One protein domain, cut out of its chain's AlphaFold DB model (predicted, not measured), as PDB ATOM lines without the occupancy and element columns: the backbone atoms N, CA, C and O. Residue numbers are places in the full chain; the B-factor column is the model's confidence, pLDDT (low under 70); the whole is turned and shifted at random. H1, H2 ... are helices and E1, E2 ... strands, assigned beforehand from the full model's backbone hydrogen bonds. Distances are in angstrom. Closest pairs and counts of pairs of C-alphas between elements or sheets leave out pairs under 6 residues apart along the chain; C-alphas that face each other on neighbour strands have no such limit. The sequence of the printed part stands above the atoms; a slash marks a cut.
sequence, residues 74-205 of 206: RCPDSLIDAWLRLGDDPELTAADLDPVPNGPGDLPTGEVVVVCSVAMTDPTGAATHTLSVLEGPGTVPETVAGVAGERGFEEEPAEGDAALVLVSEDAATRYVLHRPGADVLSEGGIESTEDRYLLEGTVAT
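This is residues 74 to 205 of the 206 residues of an uncharacterized protein of Agrococcus lahaulensis (UniProt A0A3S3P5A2). Picture a wall of six antiparallel strands, twisted, with the helix H3 packed over one face towards the E4 and E3 end. Three short helices gather towards the other end: H2 over the edge strand E1, then H1, then H4. The printed part has 132 residues, with H1, H2, E1, E2, H3, E3, E4, E5, H4, E6 along it; the sheet's order is E1, E2, E6, E5, E4, E3, and the class is mixed, helices and strands. The whole is compact and rounded, with a radius of gyration of the C-alphas of 13.7 A and spans of 36 by 33 by 28 A.

Start at H1, residues 77 to 82, which only grazes the sheet with residues 79 to 80. It touches H2, residues 94 to 97; their closest C-alphas are Asp 81 and Ala 95, 5.4 A apart. H2 lies over E1, residues 113 to 121, at a height over the sheet of 8.3 A. E1 bends by 56 degrees at residue 116 and forms a hairpin with E2, residues 127 to 135, where N 115 and O 133 are 2.8 A apart. Next comes H3, residues 140 to 150, on one face of the sheet, the two together making two layers; its closest C-alpha pair with E4, residues 162 to 168, is Pro 141 and Leu 164, 6.5 A. E3, residues 153 to 156, E4 and E5, residues 173 to 178, form a meander, each strand the antiparallel neighbour of the one before; look for N 156 and O 165 at 2.9 A, and N 166 and O 175 at 2.8 A. H4, residues 183 to 187, only grazes the sheet and only just touches H1, with 3 pairs of C-alphas within 8 A, the closest being Ala 82 and Glu 187 at 5.6 A. E6, residues 196 to 204, is an inner strand: N 130 and O 201 are 2.8 A apart towards E2, N 176 and O 200 2.8 A towards E5. In H1, H3 and H4 every O i to N i+4 pair is within hydrogen-bond range; H2 is too short for one.

Find C-alpha 77 at (5.720, -41.825, 15.293), where H1 begins. E1 measures 23.9 A and E2 26.1 A. From C-alpha 140 at (-16.575, -48.544, 8.528), H3 runs 15.6 A. E4 covers 17.2 A, E5 16.7 A, and E6 26.5 A, ending at C-alpha 204 at (-15.652, -30.144, 25.711).

The C-alphas farthest apart, Thr 124 and Pro 137, are 38.6 A apart. The printed part has no cut; the links H1 to H2 and H2 to E1 are long. Mean pLDDT of the printed part is 73.2, with residues 74 to 97, 101 to 110, 123, 137 and 181 to 194 under 70.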
ATOM      1  N   ARG A  74       2.073 -49.762  18.020       52.12
ATOM      2  CA  ARG A  74       1.345 -49.795  16.740       52.12
ATOM      3  C   ARG A  74       1.025 -48.422  16.166       52.12
ATOM      4  O   ARG A  74       0.618 -48.354  15.008       52.12
ATOM      5  N   CYS A  75       1.187 -47.353  16.940       61.94
ATOM      6  CA  CYS A  75       1.064 -45.994  16.430       61.94
ATOM      7  C   CYS A  75       2.421 -45.579  15.845       61.94
ATOM      8  O   CYS A  75       3.365 -45.428  16.616       61.94
ATOM      9  N   PRO A  76       2.574 -45.430  14.518       58.56
ATOM     10  CA  PRO A  76       3.832 -44.939  13.970       58.56
ATOM     11  C   PRO A  76       4.083 -43.506  14.460       58.56
ATOM     12  O   PRO A  76       3.153 -42.703  14.484       58.56
ATOM     13  N   ASP A  77       5.327 -43.171  14.822       56.97
ATOM     14  CA  ASP A  77       5.720 -41.825  15.293       56.97
ATOM     15  C   ASP A  77       5.281 -40.713  14.316       56.97
ATOM     16  O   ASP A  77       4.925 -39.607  14.711       56.97
ATOM     17  N   SER A  78       5.197 -41.036  13.023       52.31
ATOM     18  CA  SER A  78       4.700 -40.143  11.975       52.31
ATOM     19  C   SER A  78       3.226 -39.746  12.125       52.31
ATOM     20  O   SER A  78       2.820 -38.721  11.589       52.31
ATOM     21  N   LEU A  79       2.415 -40.527  12.840       57.41
ATOM     22  CA  LEU A  79       1.004 -40.233  13.111       57.41
ATOM     23  C   LEU A  79       0.856 -39.144  14.185       57.41
ATOM     24  O   LEU A  79      -0.094 -38.375  14.145       57.41
ATOM     25  N   ILE A  80       1.816 -39.061  15.110       57.47
ATOM     26  CA  ILE A  80       1.899 -38.007  16.130       57.47
ATOM     27  C   ILE A  80       2.326 -36.677  15.493       57.47
ATOM     28  O   ILE A  80       1.741 -35.636  15.786       57.47
ATOM     29  N   ASP A  81       3.310 -36.721  14.593       53.66
ATOM     30  CA  ASP A  81       3.930 -35.515  14.032       53.66
ATOM     31  C   ASP A  81       3.156 -34.890  12.865       53.66
ATOM     32  O   ASP A  81       3.256 -33.687  12.629       53.66
ATOM     33  N   ALA A  82       2.416 -35.684  12.091       50.25
ATOM     34  CA  ALA A  82       1.859 -35.204  10.829       50.25
ATOM     35  C   ALA A  82       0.355 -34.916  10.856       50.25
ATOM     36  O   ALA A  82      -0.178 -34.401   9.873       50.25
ATOM     37  N   TRP A  83      -0.358 -35.288  11.922       54.53
ATOM     38  CA  TRP A  83      -1.817 -35.266  11.901       54.53
ATOM     39  C   TRP A  83      -2.379 -34.089  12.689       54.53
ATOM     40  O   TRP A  83      -2.374 -34.068  13.910       54.53
ATOM     41  N   LEU A  84      -2.962 -33.178  11.913       55.81
ATOM     42  CA  LEU A  84      -4.018 -32.223  12.245       55.81
ATOM     43  C   LEU A  84      -3.611 -30.849  12.728       55.81
ATOM     44  O   LEU A  84      -3.240 -30.661  13.873       55.81
ATOM     45  N   ARG A  85      -3.939 -29.891  11.858       47.97
ATOM     46  CA  ARG A  85      -4.675 -28.673  12.213       47.97
ATOM     47  C   ARG A  85      -5.873 -29.032  13.099       47.97
ATOM     48  O   ARG A  85      -6.901 -29.453  12.572       47.97
ATOM     49  N   LEU A  86      -5.729 -28.940  14.414       45.94
ATOM     50  CA  LEU A  86      -6.815 -29.207  15.360       45.94
ATOM     51  C   LEU A  86      -7.591 -27.915  15.640       45.94
ATOM     52  O   LEU A  86      -7.019 -26.905  16.046       45.94
ATOM     53  N   GLY A  87      -8.911 -27.958  15.444       45.41
ATOM     54  CA  GLY A  87      -9.805 -26.822  15.684       45.41
ATOM     55  C   GLY A  87      -9.814 -25.762  14.573       45.41
ATOM     56  O   GLY A  87      -9.462 -26.021  13.425       45.41
ATOM     57  N   ASP A  88     -10.260 -24.550  14.916       45.34
ATOM     58  CA  ASP A  88     -10.339 -23.415  13.979       45.34
ATOM     59  C   ASP A  88      -8.960 -22.818  13.638       45.34
ATOM     60  O   ASP A  88      -8.863 -21.945  12.769       45.34
ATOM     61  N   ASP A  89      -7.902 -23.249  14.336       52.84
ATOM     62  CA  ASP A  89      -6.544 -22.762  14.134       52.84
ATOM     63  C   ASP A  89      -5.790 -23.650  13.126       52.84
ATOM     64  O   ASP A  89      -5.403 -24.779  13.438       52.84
ATOM     65  N   PRO A  90      -5.533 -23.156  11.902       56.69
ATOM     66  CA  PRO A  90      -4.803 -23.901  10.889       56.69
ATOM     67  C   PRO A  90      -3.298 -24.041  11.189       56.69
ATOM     68  O   PRO A  90      -2.573 -24.579  10.348       56.69
ATOM     69  N   GLU A  91      -2.793 -23.525  12.306       59.53
ATOM     70  CA  GLU A  91      -1.386 -23.653  12.700       59.53
ATOM     71  C   GLU A  91      -1.165 -24.607  13.883       59.53
ATOM     72  O   GLU A  91      -0.024 -24.995  14.112       59.53
ATOM     73  N   LEU A  92      -2.219 -25.025  14.595       58.16
ATOM     74  CA  LEU A  92      -2.107 -25.910  15.757       58.16
ATOM     75  C   LEU A  92      -1.991 -27.376  15.320       58.16
ATOM     76  O   LEU A  92      -2.940 -27.905  14.746       58.16
ATOM     77  N   THR A  93      -0.864 -28.034  15.601       61.06
ATOM     78  CA  THR A  93      -0.647 -29.455  15.278       61.06
ATOM     79  C   THR A  93      -0.854 -30.377  16.482       61.06
ATOM     80  O   THR A  93      -0.721 -29.940  17.625       61.06
ATOM     81  N   ALA A  94      -1.123 -31.674  16.269       61.59
ATOM     82  CA  ALA A  94      -1.141 -32.657  17.361       61.59
ATOM     83  C   ALA A  94       0.161 -32.663  18.177       61.59
ATOM     84  O   ALA A  94       0.111 -32.787  19.398       61.59
ATOM     85  N   ALA A  95       1.312 -32.466  17.525       63.56
ATOM     86  CA  ALA A  95       2.612 -32.367  18.183       63.56
ATOM     87  C   ALA A  95       2.708 -31.178  19.158       63.56
ATOM     88  O   ALA A  95       3.433 -31.261  20.149       63.56
ATOM     89  N   ASP A  96       1.950 -30.100  18.927       65.56
ATOM     90  CA  ASP A  96       1.894 -28.946  19.832       65.56
ATOM     91  C   ASP A  96       1.071 -29.223  21.105       65.56
ATOM     92  O   ASP A  96       1.095 -28.420  22.041       65.56
ATOM     93  N   LEU A  97       0.343 -30.347  21.154       67.12
ATOM     94  CA  LEU A  97      -0.595 -30.703  22.223       67.12
ATOM     95  C   LEU A  97      -0.146 -31.884  23.097       67.12
ATOM     96  O   LEU A  97      -0.979 -32.466  23.796       67.12
ATOM     97  N   ASP A  98       1.145 -32.232  23.068       71.25
ATOM     98  CA  ASP A  98       1.747 -33.323  23.852       71.25
ATOM     99  C   ASP A  98       0.893 -34.615  23.813       71.25
ATOM    100  O   ASP A  98       0.351 -35.046  24.840       71.25
ATOM    101  N   PRO A  99       0.722 -35.241  22.633       71.06
ATOM    102  CA  PRO A  99      -0.218 -36.334  22.455       71.06
ATOM    103  C   PRO A  99       0.191 -37.525  23.316       71.06
ATOM    104  O   PRO A  99       1.310 -38.038  23.242       71.06
ATOM    105  N   VAL A 100      -0.752 -37.992  24.126       72.19
ATOM    106  CA  VAL A 100      -0.584 -39.172  24.965       72.19
ATOM    107  C   VAL A 100      -1.331 -40.333  24.329       72.19
ATOM    108  O   VAL A 100      -2.505 -40.194  23.970       72.19
ATOM    109  N   PRO A 101      -0.699 -41.503  24.171       66.62
ATOM    110  CA  PRO A 101      -1.403 -42.634  23.601       66.62
ATOM    111  C   PRO A 101      -2.553 -43.021  24.511       66.62
ATOM    112  O   PRO A 101      -2.403 -43.243  25.719       66.62
ATOM    113  N   ASN A 102      -3.727 -43.044  23.902       65.00
ATOM    114  CA  ASN A 102      -4.942 -43.395  24.585       65.00
ATOM    115  C   ASN A 102      -5.113 -44.908  24.461       65.00
ATOM    116  O   ASN A 102      -4.721 -45.520  23.463       65.00
ATOM    117  N   GLY A 103      -5.750 -45.531  25.452       52.06
ATOM    118  CA  GLY A 103      -6.393 -46.814  25.168       52.06
ATOM    119  C   GLY A 103      -7.395 -46.635  24.014       52.06
ATOM    120  O   GLY A 103      -7.668 -45.500  23.627       52.06
ATOM    121  N   PRO A 104      -7.976 -47.705  23.450       48.84
ATOM    122  CA  PRO A 104      -9.096 -47.563  22.519       48.84
ATOM    123  C   PRO A 104     -10.250 -46.846  23.241       48.84
ATOM    124  O   PRO A 104     -11.055 -47.464  23.930       48.84
ATOM    125  N   GLY A 105     -10.265 -45.519  23.158       45.72
ATOM    126  CA  GLY A 105     -11.104 -44.623  23.942       45.72
ATOM    127  C   GLY A 105     -12.288 -44.137  23.122       45.72
ATOM    128  O   GLY A 105     -12.480 -42.933  23.036       45.72
ATOM    129  N   ASP A 106     -13.002 -45.110  22.536       59.38
ATOM    130  CA  ASP A 106     -14.306 -45.079  21.843       59.38
ATOM    131  C   ASP A 106     -14.465 -44.156  20.602       59.38
ATOM    132  O   ASP A 106     -14.139 -42.981  20.642       59.38
ATOM    133  N   LEU A 107     -14.991 -44.599  19.444       55.84
ATOM    134  CA  LEU A 107     -15.785 -45.796  19.104       55.84
ATOM    135  C   LEU A 107     -15.249 -46.587  17.899       55.84
ATOM    136  O   LEU A 107     -15.102 -46.042  16.806       55.84
ATOM    137  N   PRO A 108     -15.047 -47.903  18.065       60.47
ATOM    138  CA  PRO A 108     -15.792 -48.877  17.249       60.47
ATOM    139  C   PRO A 108     -16.154 -50.178  18.005       60.47
ATOM    140  O   PRO A 108     -15.551 -50.506  19.026       60.47
ATOM    141  N   THR A 109     -17.090 -50.970  17.463       61.09
ATOM    142  CA  THR A 109     -17.296 -52.401  17.789       61.09
ATOM    143  C   THR A 109     -17.808 -53.172  16.557       61.09
ATOM    144  O   THR A 109     -18.243 -52.563  15.585       61.09
ATOM    145  N   GLY A 110     -17.739 -54.513  16.571       67.19
ATOM    146  CA  GLY A 110     -18.071 -55.365  15.415       67.19
ATOM    147  C   GLY A 110     -16.825 -55.805  14.638       67.19
ATOM    148  O   GLY A 110     -15.862 -56.261  15.249       67.19
ATOM    149  N   GLU A 111     -16.842 -55.697  13.305       76.38
ATOM    150  CA  GLU A 111     -15.719 -56.080  12.421       76.38
ATOM    151  C   GLU A 111     -14.694 -54.947  12.188       76.38
ATOM    152  O   GLU A 111     -13.682 -55.165  11.525       76.38
ATOM    153  N   VAL A 112     -14.937 -53.748  12.733       82.38
ATOM    154  CA  VAL A 112     -14.029 -52.591  12.645       82.38
ATOM    155  C   VAL A 112     -13.090 -52.563  13.848       82.38
ATOM    156  O   VAL A 112     -13.527 -52.646  14.997       82.38
ATOM    157  N   VAL A 113     -11.796 -52.409  13.584       80.38
ATOM    158  CA  VAL A 113     -10.721 -52.432  14.577       80.38
ATOM    159  C   VAL A 113     -10.082 -51.048  14.690       80.38
ATOM    160  O   VAL A 113      -9.801 -50.404  13.681       80.38
ATOM    161  N   VAL A 114      -9.807 -50.607  15.922       80.75
ATOM    162  CA  VAL A 114      -8.917 -49.461  16.170       80.75
ATOM    163  C   VAL A 114      -7.477 -49.930  16.025       80.75
ATOM    164  O   VAL A 114      -7.007 -50.754  16.812       80.75
ATOM    165  N   VAL A 115      -6.773 -49.410  15.028       76.94
ATOM    166  CA  VAL A 115      -5.364 -49.731  14.773       76.94
ATOM    167  C   VAL A 115      -4.448 -48.919  15.688       76.94
ATOM    168  O   VAL A 115      -3.482 -49.456  16.226       76.94
ATOM    169  N   CYS A 116      -4.773 -47.642  15.883       76.81
ATOM    170  CA  CYS A 116      -4.034 -46.689  16.706       76.81
ATOM    171  C   CYS A 116      -5.006 -45.653  17.287       76.81
ATOM    172  O   CYS A 116      -5.987 -45.311  16.623       76.81
ATOM    173  N   SER A 117      -4.737 -45.164  18.503       79.19
ATOM    174  CA  SER A 117      -5.473 -44.053  19.107       79.19
ATOM    175  C   SER A 117      -4.568 -43.171  19.969       79.19
ATOM    176  O   SER A 117      -3.765 -43.672  20.758       79.19
ATOM    177  N   VAL A 118      -4.720 -41.856  19.845       77.56
ATOM    178  CA  VAL A 118      -4.030 -40.853  20.669       77.56
ATOM    179  C   VAL A 118      -5.041 -39.874  21.252       77.56
ATOM    180  O   VAL A 118      -6.073 -39.600  20.643       77.56
ATOM    181  N   ALA A 119      -4.755 -39.366  22.446       78.69
ATOM    182  CA  ALA A 119      -5.511 -38.302  23.085       78.69
ATOM    183  C   ALA A 119      -4.619 -37.081  23.283       78.69
ATOM    184  O   ALA A 119      -3.425 -37.196  23.550       78.69
ATOM    185  N   MET A 120      -5.220 -35.910  23.173       81.25
ATOM    186  CA  MET A 120      -4.570 -34.622  23.355       81.25
ATOM    187  C   MET A 120      -5.471 -33.751  24.208       81.25
ATOM    188  O   MET A 120      -6.698 -33.852  24.148       81.25
ATOM    189  N   THR A 121      -4.877 -32.877  25.006       79.31
ATOM    190  CA  THR A 121      -5.631 -31.897  25.783       79.31
ATOM    191  C   THR A 121      -5.272 -30.518  25.276       79.31
ATOM    192  O   THR A 121      -4.097 -30.189  25.147       79.31
ATOM    193  N   ASP A 122      -6.293 -29.716  24.991       73.38
ATOM    194  CA  ASP A 122      -6.104 -28.312  24.650       73.38
ATOM    195  C   ASP A 122      -5.284 -27.614  25.761       73.38
ATOM    196  O   ASP A 122      -5.524 -27.868  26.947       73.38
ATOM    197  N   PRO A 123      -4.323 -26.728  25.436       68.38
ATOM    198  CA  PRO A 123      -3.430 -26.126  26.428       68.38
ATOM    199  C   PRO A 123      -4.165 -25.225  27.425       68.38
ATOM    200  O   PRO A 123      -3.671 -24.971  28.525       68.38
ATOM    201  N   THR A 124      -5.350 -24.728  27.062       77.25
ATOM    202  CA  THR A 124      -6.239 -23.987  27.962       77.25
ATOM    203  C   THR A 124      -7.067 -24.917  28.853       77.25
ATOM    204  O   THR A 124      -7.669 -24.459  29.824       77.25
ATOM    205  N   GLY A 125      -7.062 -26.219  28.558       74.25
ATOM    206  CA  GLY A 125      -7.831 -27.247  29.243       74.25
ATOM    207  C   GLY A 125      -9.318 -27.194  28.918       74.25
ATOM    208  O   GLY A 125     -10.099 -27.675  29.734       74.25
ATOM    209  N   ALA A 126      -9.703 -26.584  27.789       74.69
ATOM    210  CA  ALA A 126     -11.094 -26.385  27.363       74.69
ATOM    211  C   ALA A 126     -11.687 -27.561  26.567       74.69
ATOM    212  O   ALA A 126     -12.909 -27.675  26.443       74.69
ATOM    213  N   ALA A 127     -10.837 -28.444  26.041       75.88
ATOM    214  CA  ALA A 127     -11.271 -29.655  25.369       75.88
ATOM    215  C   ALA A 127     -10.242 -30.782  25.488       75.88
ATOM    216  O   ALA A 127      -9.046 -30.563  25.694       75.88
ATOM    217  N   THR A 128     -10.730 -32.008  25.328       82.31
ATOM    218  CA  THR A 128      -9.913 -33.188  25.043       82.31
ATOM    219  C   THR A 128     -10.217 -33.649  23.625       82.31
ATOM    220  O   THR A 128     -11.380 -33.843  23.270       82.31
ATOM    221  N   HIS A 129      -9.172 -33.833  22.830       80.25
ATOM    222  CA  HIS A 129      -9.244 -34.357  21.473       80.25
ATOM    223  C   HIS A 129      -8.768 -35.806  21.461       80.25
ATOM    224  O   HIS A 129      -7.845 -36.173  22.189       80.25
ATOM    225  N   THR A 130      -9.381 -36.638  20.632       80.38
ATOM    226  CA  THR A 130      -8.953 -38.010  20.372       80.38
ATOM    227  C   THR A 130      -8.841 -38.234  18.878       80.38
ATOM    228  O   THR A 130      -9.661 -37.751  18.104       80.38
ATOM    229  N   LEU A 131      -7.828 -38.982  18.458       80.44
ATOM    230  CA  LEU A 131      -7.648 -39.384  17.069       80.44
ATOM    231  C   LEU A 131      -7.477 -40.878  17.019       80.44
ATOM    232  O   LEU A 131      -6.658 -41.423  17.752       80.44
ATOM    233  N   SER A 132      -8.246 -41.537  16.162       81.00
ATOM    234  CA  SER A 132      -8.218 -42.985  16.029       81.00
ATOM    235  C   SER A 132      -8.174 -43.399  14.567       81.00
ATOM    236  O   SER A 132      -8.977 -42.937  13.761       81.00
ATOM    237  N   VAL A 133      -7.267 -44.310  14.223       81.06
ATOM    238  CA  VAL A 133      -7.256 -44.952  12.904       81.06
ATOM    239  C   VAL A 133      -8.093 -46.217  12.965       81.06
ATOM    240  O   VAL A 133      -7.820 -47.112  13.768       81.06
ATOM    241  N   LEU A 134      -9.105 -46.284  12.107       83.50
ATOM    242  CA  LEU A 134     -10.035 -47.398  11.996       83.50
ATOM    243  C   LEU A 134      -9.749 -48.213  10.737       83.50
ATOM    244  O   LEU A 134      -9.548 -47.655   9.659       83.50
ATOM    245  N   GLU A 135      -9.782 -49.534  10.872       80.62
ATOM    246  CA  GLU A 135      -9.621 -50.486   9.772       80.62
ATOM    247  C   GLU A 135     -10.756 -51.516   9.816       80.62
ATOM    248  O   GLU A 135     -11.108 -52.018  10.884       80.62
ATOM    249  N   GLY A 136     -11.361 -51.822   8.669       77.38
ATOM    250  CA  GLY A 136     -12.461 -52.783   8.585       77.38
ATOM    251  C   GLY A 136     -12.990 -52.965   7.159       77.38
ATOM    252  O   GLY A 136     -12.724 -52.131   6.292       77.38
ATOM    253  N   PRO A 137     -13.737 -54.048   6.881       69.00
ATOM    254  CA  PRO A 137     -14.117 -54.428   5.522       69.00
ATOM    255  C   PRO A 137     -15.231 -53.535   4.957       69.00
ATOM    256  O   PRO A 137     -16.404 -53.871   5.048       69.00
ATOM    257  N   GLY A 138     -14.880 -52.395   4.354       71.00
ATOM    258  CA  GLY A 138     -15.766 -51.579   3.503       71.00
ATOM    259  C   GLY A 138     -17.032 -50.989   4.148       71.00
ATOM    260  O   GLY A 138     -17.745 -50.258   3.471       71.00
ATOM    261  N   THR A 139     -17.307 -51.276   5.422       82.50
ATOM    262  CA  THR A 139     -18.517 -50.865   6.158       82.50
ATOM    263  C   THR A 139     -18.191 -50.018   7.388       82.50
ATOM    264  O   THR A 139     -18.925 -50.028   8.382       82.50
ATOM    265  N   VAL A 140     -17.037 -49.341   7.382       87.56
ATOM    266  CA  VAL A 140     -16.575 -48.544   8.528       87.56
ATOM    267  C   VAL A 140     -17.571 -47.430   8.874       87.56
ATOM    268  O   VAL A 140     -17.971 -47.381  10.037       87.56
ATOM    269  N   PRO A 141     -18.048 -46.591   7.927       89.56
ATOM    270  CA  PRO A 141     -19.016 -45.542   8.250       89.56
ATOM    271  C   PRO A 141     -20.310 -46.085   8.862       89.56
ATOM    272  O   PRO A 141     -20.760 -45.577   9.884       89.56
ATOM    273  N   GLU A 142     -20.878 -47.149   8.292       89.88
ATOM    274  CA  GLU A 142     -22.126 -47.752   8.767       89.88
ATOM    275  C   GLU A 142     -21.966 -48.378  10.153       89.88
ATOM    276  O   GLU A 142     -22.859 -48.275  10.995       89.88
ATOM    277  N   THR A 143     -20.819 -49.012  10.407       89.56
ATOM    278  CA  THR A 143     -20.515 -49.606  11.714       89.56
ATOM    279  C   THR A 143     -20.372 -48.519  12.773       89.56
ATOM    280  O   THR A 143     -20.972 -48.618  13.840       89.56
ATOM    281  N   VAL A 144     -19.621 -47.456  12.473       89.44
ATOM    282  CA  VAL A 144     -19.430 -46.326  13.393       89.44
ATOM    283  C   VAL A 144     -20.767 -45.642  13.686       89.44
ATOM    284  O   VAL A 144     -21.083 -45.435  14.854       89.44
ATOM    285  N   ALA A 145     -21.584 -45.373  12.664       90.69
ATOM    286  CA  ALA A 145     -22.912 -44.781  12.826       90.69
ATOM    287  C   ALA A 145     -23.841 -45.650  13.689       90.69
ATOM    288  O   ALA A 145     -24.472 -45.151  14.619       90.69
ATOM    289  N   GLY A 146     -23.885 -46.962  13.433       89.12
ATOM    290  CA  GLY A 146     -24.713 -47.893  14.201       89.12
ATOM    291  C   GLY A 146     -24.341 -47.918  15.683       89.12
ATOM    292  O   GLY A 146     -25.207 -47.774  16.545       89.12
ATOM    293  N   VAL A 147     -23.045 -48.031  15.985       89.19
ATOM    294  CA  VAL A 147     -22.557 -48.047  17.370       89.19
ATOM    295  C   VAL A 147     -22.767 -46.690  18.048       89.19
ATOM    296  O   VAL A 147     -23.125 -46.634  19.223       89.19
ATOM    297  N   ALA A 148     -22.578 -45.588  17.322       88.94
ATOM    298  CA  ALA A 148     -22.803 -44.248  17.847       88.94
ATOM    299  C   ALA A 148     -24.286 -44.009  18.179       88.94
ATOM    300  O   ALA A 148     -24.598 -43.518  19.265       88.94
ATOM    301  N   GLY A 149     -25.206 -44.449  17.318       88.69
ATOM    302  CA  GLY A 149     -26.646 -44.369  17.567       88.69
ATOM    303  C   GLY A 149     -27.083 -45.136  18.821       88.69
ATOM    304  O   GLY A 149     -27.867 -44.624  19.619       88.69
ATOM    305  N   GLU A 150     -26.519 -46.324  19.072       88.88
ATOM    306  CA  GLU A 150     -26.762 -47.080  20.316       88.88
ATOM    307  C   GLU A 150     -26.270 -46.348  21.575       88.88
ATOM    308  O   GLU A 150     -26.758 -46.607  22.678       88.88
ATOM    309  N   ARG A 151     -25.317 -45.425  21.414       87.31
ATOM    310  CA  ARG A 151     -24.740 -44.614  22.491       87.31
ATOM    311  C   ARG A 151     -25.317 -43.198  22.581       87.31
ATOM    312  O   ARG A 151     -24.807 -42.405  23.365       87.31
ATOM    313  N   GLY A 152     -26.386 -42.900  21.840       90.25
ATOM    314  CA  GLY A 152     -27.081 -41.611  21.913       90.25
ATOM    315  C   GLY A 152     -26.408 -40.488  21.123       90.25
ATOM    316  O   GLY A 152     -26.538 -39.324  21.488       90.25
ATOM    317  N   PHE A 153     -25.671 -40.826  20.065       92.25
ATOM    318  CA  PHE A 153     -25.183 -39.843  19.101       92.25
ATOM    319  C   PHE A 153     -26.155 -39.708  17.930       92.25
ATOM    320  O   PHE A 153     -26.734 -40.694  17.469       92.25
ATOM    321  N   GLU A 154     -26.281 -38.489  17.423       93.56
ATOM    322  CA  GLU A 154     -27.058 -38.162  16.233       93.56
ATOM    323  C   GLU A 154     -26.127 -37.834  15.061       93.56
ATOM    324  O   GLU A 154     -25.049 -37.263  15.246       93.56
ATOM    325  N   GLU A 155     -26.537 -38.203  13.847       94.00
ATOM    326  CA  GLU A 155     -25.806 -37.868  12.623       94.00
ATOM    327  C   GLU A 155     -26.101 -36.431  12.176       94.00
ATOM    328  O   GLU A 155     -27.260 -36.029  12.040       94.00
ATOM    329  N   GLU A 156     -25.046 -35.683  11.859       92.56
ATOM    330  CA  GLU A 156     -25.135 -34.375  11.212       92.56
ATOM    331  C   GLU A 156     -24.752 -34.455   9.723       92.56
ATOM    332  O   GLU A 156     -24.039 -35.371   9.302       92.56
ATOM    333  N   PRO A 157     -25.181 -33.482   8.894       89.75
ATOM    334  CA  PRO A 157     -24.707 -33.372   7.521       89.75
ATOM    335  C   PRO A 157     -23.174 -33.298   7.463       89.75
ATOM    336  O   PRO A 157     -22.564 -32.388   8.021       89.75
ATOM    337  N   ALA A 158     -22.555 -34.244   6.757       85.94
ATOM    338  CA  ALA A 158     -21.118 -34.236   6.519       85.94
ATOM    339  C   ALA A 158     -20.737 -33.170   5.476       85.94
ATOM    340  O   ALA A 158     -21.369 -33.063   4.421       85.94
ATOM    341  N   GLU A 159     -19.672 -32.415   5.749       78.25
ATOM    342  CA  GLU A 159     -19.112 -31.406   4.844       78.25
ATOM    343  C   GLU A 159     -17.674 -31.768   4.437       78.25
ATOM    344  O   GLU A 159     -16.937 -32.408   5.189       78.25
ATOM    345  N   GLY A 160     -17.266 -31.363   3.228       80.69
ATOM    346  CA  GLY A 160     -15.914 -31.608   2.713       80.69
ATOM    347  C   GLY A 160     -15.564 -33.097   2.609       80.69
ATOM    348  O   GLY A 160     -16.299 -33.881   2.001       80.69
ATOM    349  N   ASP A 161     -14.438 -33.477   3.212       77.06
ATOM    350  CA  ASP A 161     -13.892 -34.840   3.162       77.06
ATOM    351  C   ASP A 161     -14.446 -35.771   4.252       77.06
ATOM    352  O   ASP A 161     -14.090 -36.954   4.312       77.06
ATOM    353  N   ALA A 162     -15.359 -35.271   5.093       84.06
ATOM    354  CA  ALA A 162     -16.027 -36.084   6.096       84.06
ATOM    355  C   ALA A 162     -16.889 -37.177   5.432       84.06
ATOM    356  O   ALA A 162     -17.688 -36.942   4.517       84.06
ATOM    357  N   ALA A 163     -16.711 -38.403   5.911       87.62
ATOM    358  CA  ALA A 163     -17.569 -39.545   5.641       87.62
ATOM    359  C   ALA A 163     -18.818 -39.523   6.531       87.62
ATOM    360  O   ALA A 163     -19.898 -39.868   6.060       87.62
ATOM    361  N   LEU A 164     -18.654 -39.124   7.797       90.50
ATOM    362  CA  LEU A 164     -19.690 -39.132   8.826       90.50
ATOM    363  C   LEU A 164     -19.375 -38.060   9.878       90.50
ATOM    364  O   LEU A 164     -18.212 -37.865  10.227       90.50
ATOM    365  N   VAL A 165     -20.406 -37.395  10.398       91.19
ATOM    366  CA  VAL A 165     -20.306 -36.472  11.535       91.19
ATOM    367  C   VAL A 165     -21.336 -36.893  12.573       91.19
ATOM    368  O   VAL A 165     -22.501 -37.084  12.235       91.19
ATOM    369  N   LEU A 166     -20.903 -37.045  13.821       91.56
ATOM    370  CA  LEU A 166     -21.730 -37.493  14.938       91.56
ATOM    371  C   LEU A 166     -21.625 -36.501  16.090       91.56
ATOM    372  O   LEU A 166     -20.527 -36.057  16.423       91.56
ATOM    373  N   VAL A 167     -22.744 -36.189  16.730       91.81
ATOM    374  CA  VAL A 167     -22.791 -35.253  17.861       91.81
ATOM    375  C   VAL A 167     -23.629 -35.853  18.986       91.81
ATOM    376  O   VAL A 167     -24.642 -36.500  18.731       91.81
ATOM    377  N   SER A 168     -23.181 -35.699  20.233       90.94
ATOM    378  CA  SER A 168     -23.966 -36.100  21.407       90.94
ATOM    379  C   SER A 168     -25.184 -35.190  21.592       90.94
ATOM    380  O   SER A 168     -25.161 -34.029  21.190       90.94
ATOM    381  N   GLU A 169     -26.236 -35.672  22.259       89.44
ATOM    382  CA  GLU A 169     -27.466 -34.887  22.495       89.44
ATOM    383  C   GLU A 169     -27.222 -33.526  23.183       89.44
ATOM    384  O   GLU A 169     -27.958 -32.565  22.968       89.44
ATOM    385  N   ASP A 170     -26.192 -33.434  24.025       88.56
ATOM    386  CA  ASP A 170     -25.798 -32.212  24.735       88.56
ATOM    387  C   ASP A 170     -24.777 -31.349  23.973       88.56
ATOM    388  O   ASP A 170     -24.348 -30.313  24.484       88.56
ATOM    389  N   ALA A 171     -24.389 -31.771  22.766       85.56
ATOM    390  CA  ALA A 171     -23.338 -31.185  21.940       85.56
ATOM    391  C   ALA A 171     -21.966 -31.058  22.634       85.56
ATOM    392  O   ALA A 171     -21.097 -30.330  22.156       85.56
ATOM    393  N   ALA A 172     -21.747 -31.767  23.746       86.06
ATOM    394  CA  ALA A 172     -20.473 -31.763  24.455       86.06
ATOM    395  C   ALA A 172     -19.424 -32.646  23.767       86.06
ATOM    396  O   ALA A 172     -18.229 -32.422  23.949       86.06
ATOM    397  N   THR A 173     -19.858 -33.643  22.990       87.62
ATOM    398  CA  THR A 173     -18.984 -34.545  22.239       87.62
ATOM    399  C   THR A 173     -19.323 -34.514  20.757       87.62
ATOM    400  O   THR A 173     -20.485 -34.639  20.371       87.62
ATOM    401  N   ARG A 174     -18.295 -34.403  19.916       88.75
ATOM    402  CA  ARG A 174     -18.400 -34.455  18.457       88.75
ATOM    403  C   ARG A 174     -17.387 -35.448  17.908       88.75
ATOM    404  O   ARG A 174     -16.225 -35.391  18.295       88.75
ATOM    405  N   TYR A 175     -17.815 -36.301  16.985       88.56
ATOM    406  CA  TYR A 175     -16.933 -37.145  16.189       88.56
ATOM    407  C   TYR A 175     -17.032 -36.808  14.704       88.56
ATOM    408  O   TYR A 175     -18.121 -36.574  14.178       88.56
ATOM    409  N   VAL A 176     -15.896 -36.836  14.015       87.69
ATOM    410  CA  VAL A 176     -15.791 -36.678  12.565       87.69
ATOM    411  C   VAL A 176     -15.002 -37.857  12.012       87.69
ATOM    412  O   VAL A 176     -13.848 -38.080  12.366       87.69
ATOM    413  N   LEU A 177     -15.636 -38.643  11.148       87.88
ATOM    414  CA  LEU A 177     -14.987 -39.730  10.424       87.88
ATOM    415  C   LEU A 177     -14.583 -39.219   9.040       87.88
ATOM    416  O   LEU A 177     -15.436 -38.761   8.283       87.88
ATOM    417  N   HIS A 178     -13.317 -39.354   8.672       84.88
ATOM    418  CA  HIS A 178     -12.769 -38.931   7.385       84.88
ATOM    419  C   HIS A 178     -12.572 -40.129   6.454       84.88
ATOM    420  O   HIS A 178     -12.185 -41.215   6.896       84.88
ATOM    421  N   ARG A 179     -12.846 -39.935   5.155       81.50
ATOM    422  CA  ARG A 179     -12.673 -40.989   4.142       81.50
ATOM    423  C   ARG A 179     -11.191 -41.366   3.948       81.50
ATOM    424  O   ARG A 179     -10.325 -40.498   4.082       81.50
ATOM    425  N   PRO A 180     -10.912 -42.617   3.536       75.06
ATOM    426  CA  PRO A 180      -9.631 -43.020   2.972       75.06
ATOM    427  C   PRO A 180      -9.157 -42.041   1.896       75.06
ATOM    428  O   PRO A 180      -9.935 -41.656   1.020       75.06
ATOM    429  N   GLY A 181      -7.880 -41.668   1.927       63.78
ATOM    430  CA  GLY A 181      -7.271 -40.902   0.836       63.78
ATOM    431  C   GLY A 181      -7.605 -39.407   0.774       63.78
ATOM    432  O   GLY A 181      -7.377 -38.793  -0.263       63.78
ATOM    433  N   ALA A 182      -8.078 -38.800   1.859       51.59
ATOM    434  CA  ALA A 182      -7.887 -37.366   2.071       51.59
ATOM    435  C   ALA A 182      -6.504 -37.146   2.711       51.59
ATOM    436  O   ALA A 182      -6.053 -38.006   3.471       51.59
ATOM    437  N   ASP A 183      -5.837 -36.033   2.398       51.47
ATOM    438  CA  ASP A 183      -4.435 -35.698   2.725       51.47
ATOM    439  C   ASP A 183      -3.971 -36.094   4.146       51.47
ATOM    440  O   ASP A 183      -2.820 -36.473   4.349       51.47
ATOM    441  N   VAL A 184      -4.899 -36.143   5.101       52.09
ATOM    442  CA  VAL A 184      -4.696 -36.566   6.488       52.09
ATOM    443  C   VAL A 184      -4.015 -37.935   6.620       52.09
ATOM    444  O   VAL A 184      -3.039 -38.055   7.344       52.09
ATOM    445  N   LEU A 185      -4.446 -38.969   5.884       51.94
ATOM    446  CA  LEU A 185      -3.871 -40.321   6.020       51.94
ATOM    447  C   LEU A 185      -2.483 -40.472   5.382       51.94
ATOM    448  O   LEU A 185      -1.673 -41.289   5.828       51.94
ATOM    449  N   SER A 186      -2.220 -39.682   4.342       47.19
ATOM    450  CA  SER A 186      -0.976 -39.718   3.574       47.19
ATOM    451  C   SER A 186       0.171 -39.005   4.288       47.19
ATOM    452  O   SER A 186       1.322 -39.407   4.123       47.19
ATOM    453  N   GLU A 187      -0.108 -37.945   5.048       46.06
ATOM    454  CA  GLU A 187       0.945 -37.129   5.662       46.06
ATOM    455  C   GLU A 187       1.563 -37.795   6.901       46.06
ATOM    456  O   GLU A 187       2.757 -37.630   7.136       46.06
ATOM    457  N   GLY A 188       0.832 -38.652   7.626       48.31
ATOM    458  CA  GLY A 188       1.371 -39.369   8.806       48.31
ATOM    459  C   GLY A 188       1.961 -40.737   8.572       48.31
ATOM    460  O   GLY A 188       1.932 -41.581   9.468       48.31
ATOM    461  N   GLY A 189       2.536 -40.950   7.391       49.38
ATOM    462  CA  GLY A 189       3.420 -42.089   7.143       49.38
ATOM    463  C   GLY A 189       2.721 -43.448   7.131       49.38
ATOM    464  O   GLY A 189       3.376 -44.476   7.289       49.38
ATOM    465  N   ILE A 190       1.401 -43.481   6.932       54.44
ATOM    466  CA  ILE A 190       0.683 -44.734   6.723       54.44
ATOM    467  C   ILE A 190       0.785 -45.105   5.240       54.44
ATOM    468  O   ILE A 190       0.087 -44.548   4.401       54.44
ATOM    469  N   GLU A 191       1.651 -46.069   4.910       53.25
ATOM    470  CA  GLU A 191       1.948 -46.452   3.514       53.25
ATOM    471  C   GLU A 191       0.763 -47.093   2.761       53.25
ATOM    472  O   GLU A 191       0.769 -47.139   1.533       53.25
ATOM    473  N   SER A 192      -0.263 -47.571   3.476       62.19
ATOM    474  CA  SER A 192      -1.480 -48.155   2.896       62.19
ATOM    475  C   SER A 192      -2.722 -47.516   3.506       62.19
ATOM    476  O   SER A 192      -3.053 -47.774   4.665       62.19
ATOM    477  N   THR A 193      -3.407 -46.687   2.721       65.56
ATOM    478  CA  THR A 193      -4.535 -45.860   3.174       65.56
ATOM    479  C   THR A 193      -5.879 -46.281   2.588       65.56
ATOM    480  O   THR A 193      -6.893 -45.795   3.067       65.56
ATOM    481  N   GLU A 194      -5.906 -47.192   1.605       67.31
ATOM    482  CA  GLU A 194      -7.105 -47.513   0.808       67.31
ATOM    483  C   GLU A 194      -8.275 -48.083   1.635       67.31
ATOM    484  O   GLU A 194      -9.429 -47.868   1.272       67.31
ATOM    485  N   ASP A 195      -7.992 -48.699   2.789       73.50
ATOM    486  CA  ASP A 195      -8.989 -49.337   3.667       73.50
ATOM    487  C   ASP A 195      -9.014 -48.761   5.097       73.50
ATOM    488  O   ASP A 195      -9.530 -49.386   6.028       73.50
ATOM    489  N   ARG A 196      -8.434 -47.570   5.303       78.56
ATOM    490  CA  ARG A 196      -8.305 -46.952   6.632       78.56
ATOM    491  C   ARG A 196      -9.051 -45.634   6.714       78.56
ATOM    492  O   ARG A 196      -8.948 -44.801   5.823       78.56
ATOM    493  N   TYR A 197      -9.771 -45.442   7.809       82.31
ATOM    494  CA  TYR A 197     -10.490 -44.209   8.115       82.31
ATOM    495  C   TYR A 197      -9.840 -43.528   9.317       82.31
ATOM    496  O   TYR A 197      -9.356 -44.201  10.227       82.31
ATOM    497  N   LEU A 198      -9.863 -42.198   9.343       82.56
ATOM    498  CA  LEU A 198      -9.552 -41.433  10.549       82.56
ATOM    499  C   LEU A 198     -10.853 -41.075  11.256       82.56
ATOM    500  O   LEU A 198     -11.752 -40.525  10.632       82.56
ATOM    501  N   LEU A 199     -10.917 -41.325  12.556       84.56
ATOM    502  CA  LEU A 199     -11.944 -40.816  13.449       84.56
ATOM    503  C   LEU A 199     -11.330 -39.761  14.374       84.56
ATOM    504  O   LEU A 199     -10.500 -40.094  15.220       84.56
ATOM    505  N   GLU A 200     -11.752 -38.512  14.222       84.06
ATOM    506  CA  GLU A 200     -11.483 -37.422  15.158       84.06
ATOM    507  C   GLU A 200     -12.626 -37.323  16.168       84.06
ATOM    508  O   GLU A 200     -13.794 -37.344  15.789       84.06
ATOM    509  N   GLY A 201     -12.301 -37.220  17.452       84.31
ATOM    510  CA  GLY A 201     -13.232 -36.969  18.541       84.31
ATOM    511  C   GLY A 201     -12.843 -35.713  19.304       84.31
ATOM    512  O   GLY A 201     -11.670 -35.468  19.562       84.31
ATOM    513  N   THR A 202     -13.828 -34.909  19.685       82.88
ATOM    514  CA  THR A 202     -13.641 -33.740  20.547       82.88
ATOM    515  C   THR A 202     -14.663 -33.779  21.670       82.88
ATOM    516  O   THR A 202     -15.857 -33.929  21.416       82.88
ATOM    517  N   VAL A 203     -14.187 -33.622  22.903       84.25
ATOM    518  CA  VAL A 203     -14.995 -33.547  24.121       84.25
ATOM    519  C   VAL A 203     -14.720 -32.212  24.799       84.25
ATOM    520  O   VAL A 203     -13.589 -31.947  25.210       84.25
ATOM    521  N   ALA A 204     -15.745 -31.377  24.941       79.19
ATOM    522  CA  ALA A 204     -15.652 -30.144  25.711       79.19
ATOM    523  C   ALA A 204     -15.465 -30.465  27.204       79.19
ATOM    524  O   ALA A 204     -16.222 -31.249  27.784       79.19
ATOM    525  N   THR A 205     -14.472 -29.853  27.843       72.88
ATOM    526  CA  THR A 205     -14.248 -29.972  29.289       72.88
ATOM    527  C   THR A 205     -14.955 -28.817  30.004       72.88
ATOM    528  O   THR A 205     -14.854 -27.659  29.600       72.88
TER     529      THR A 205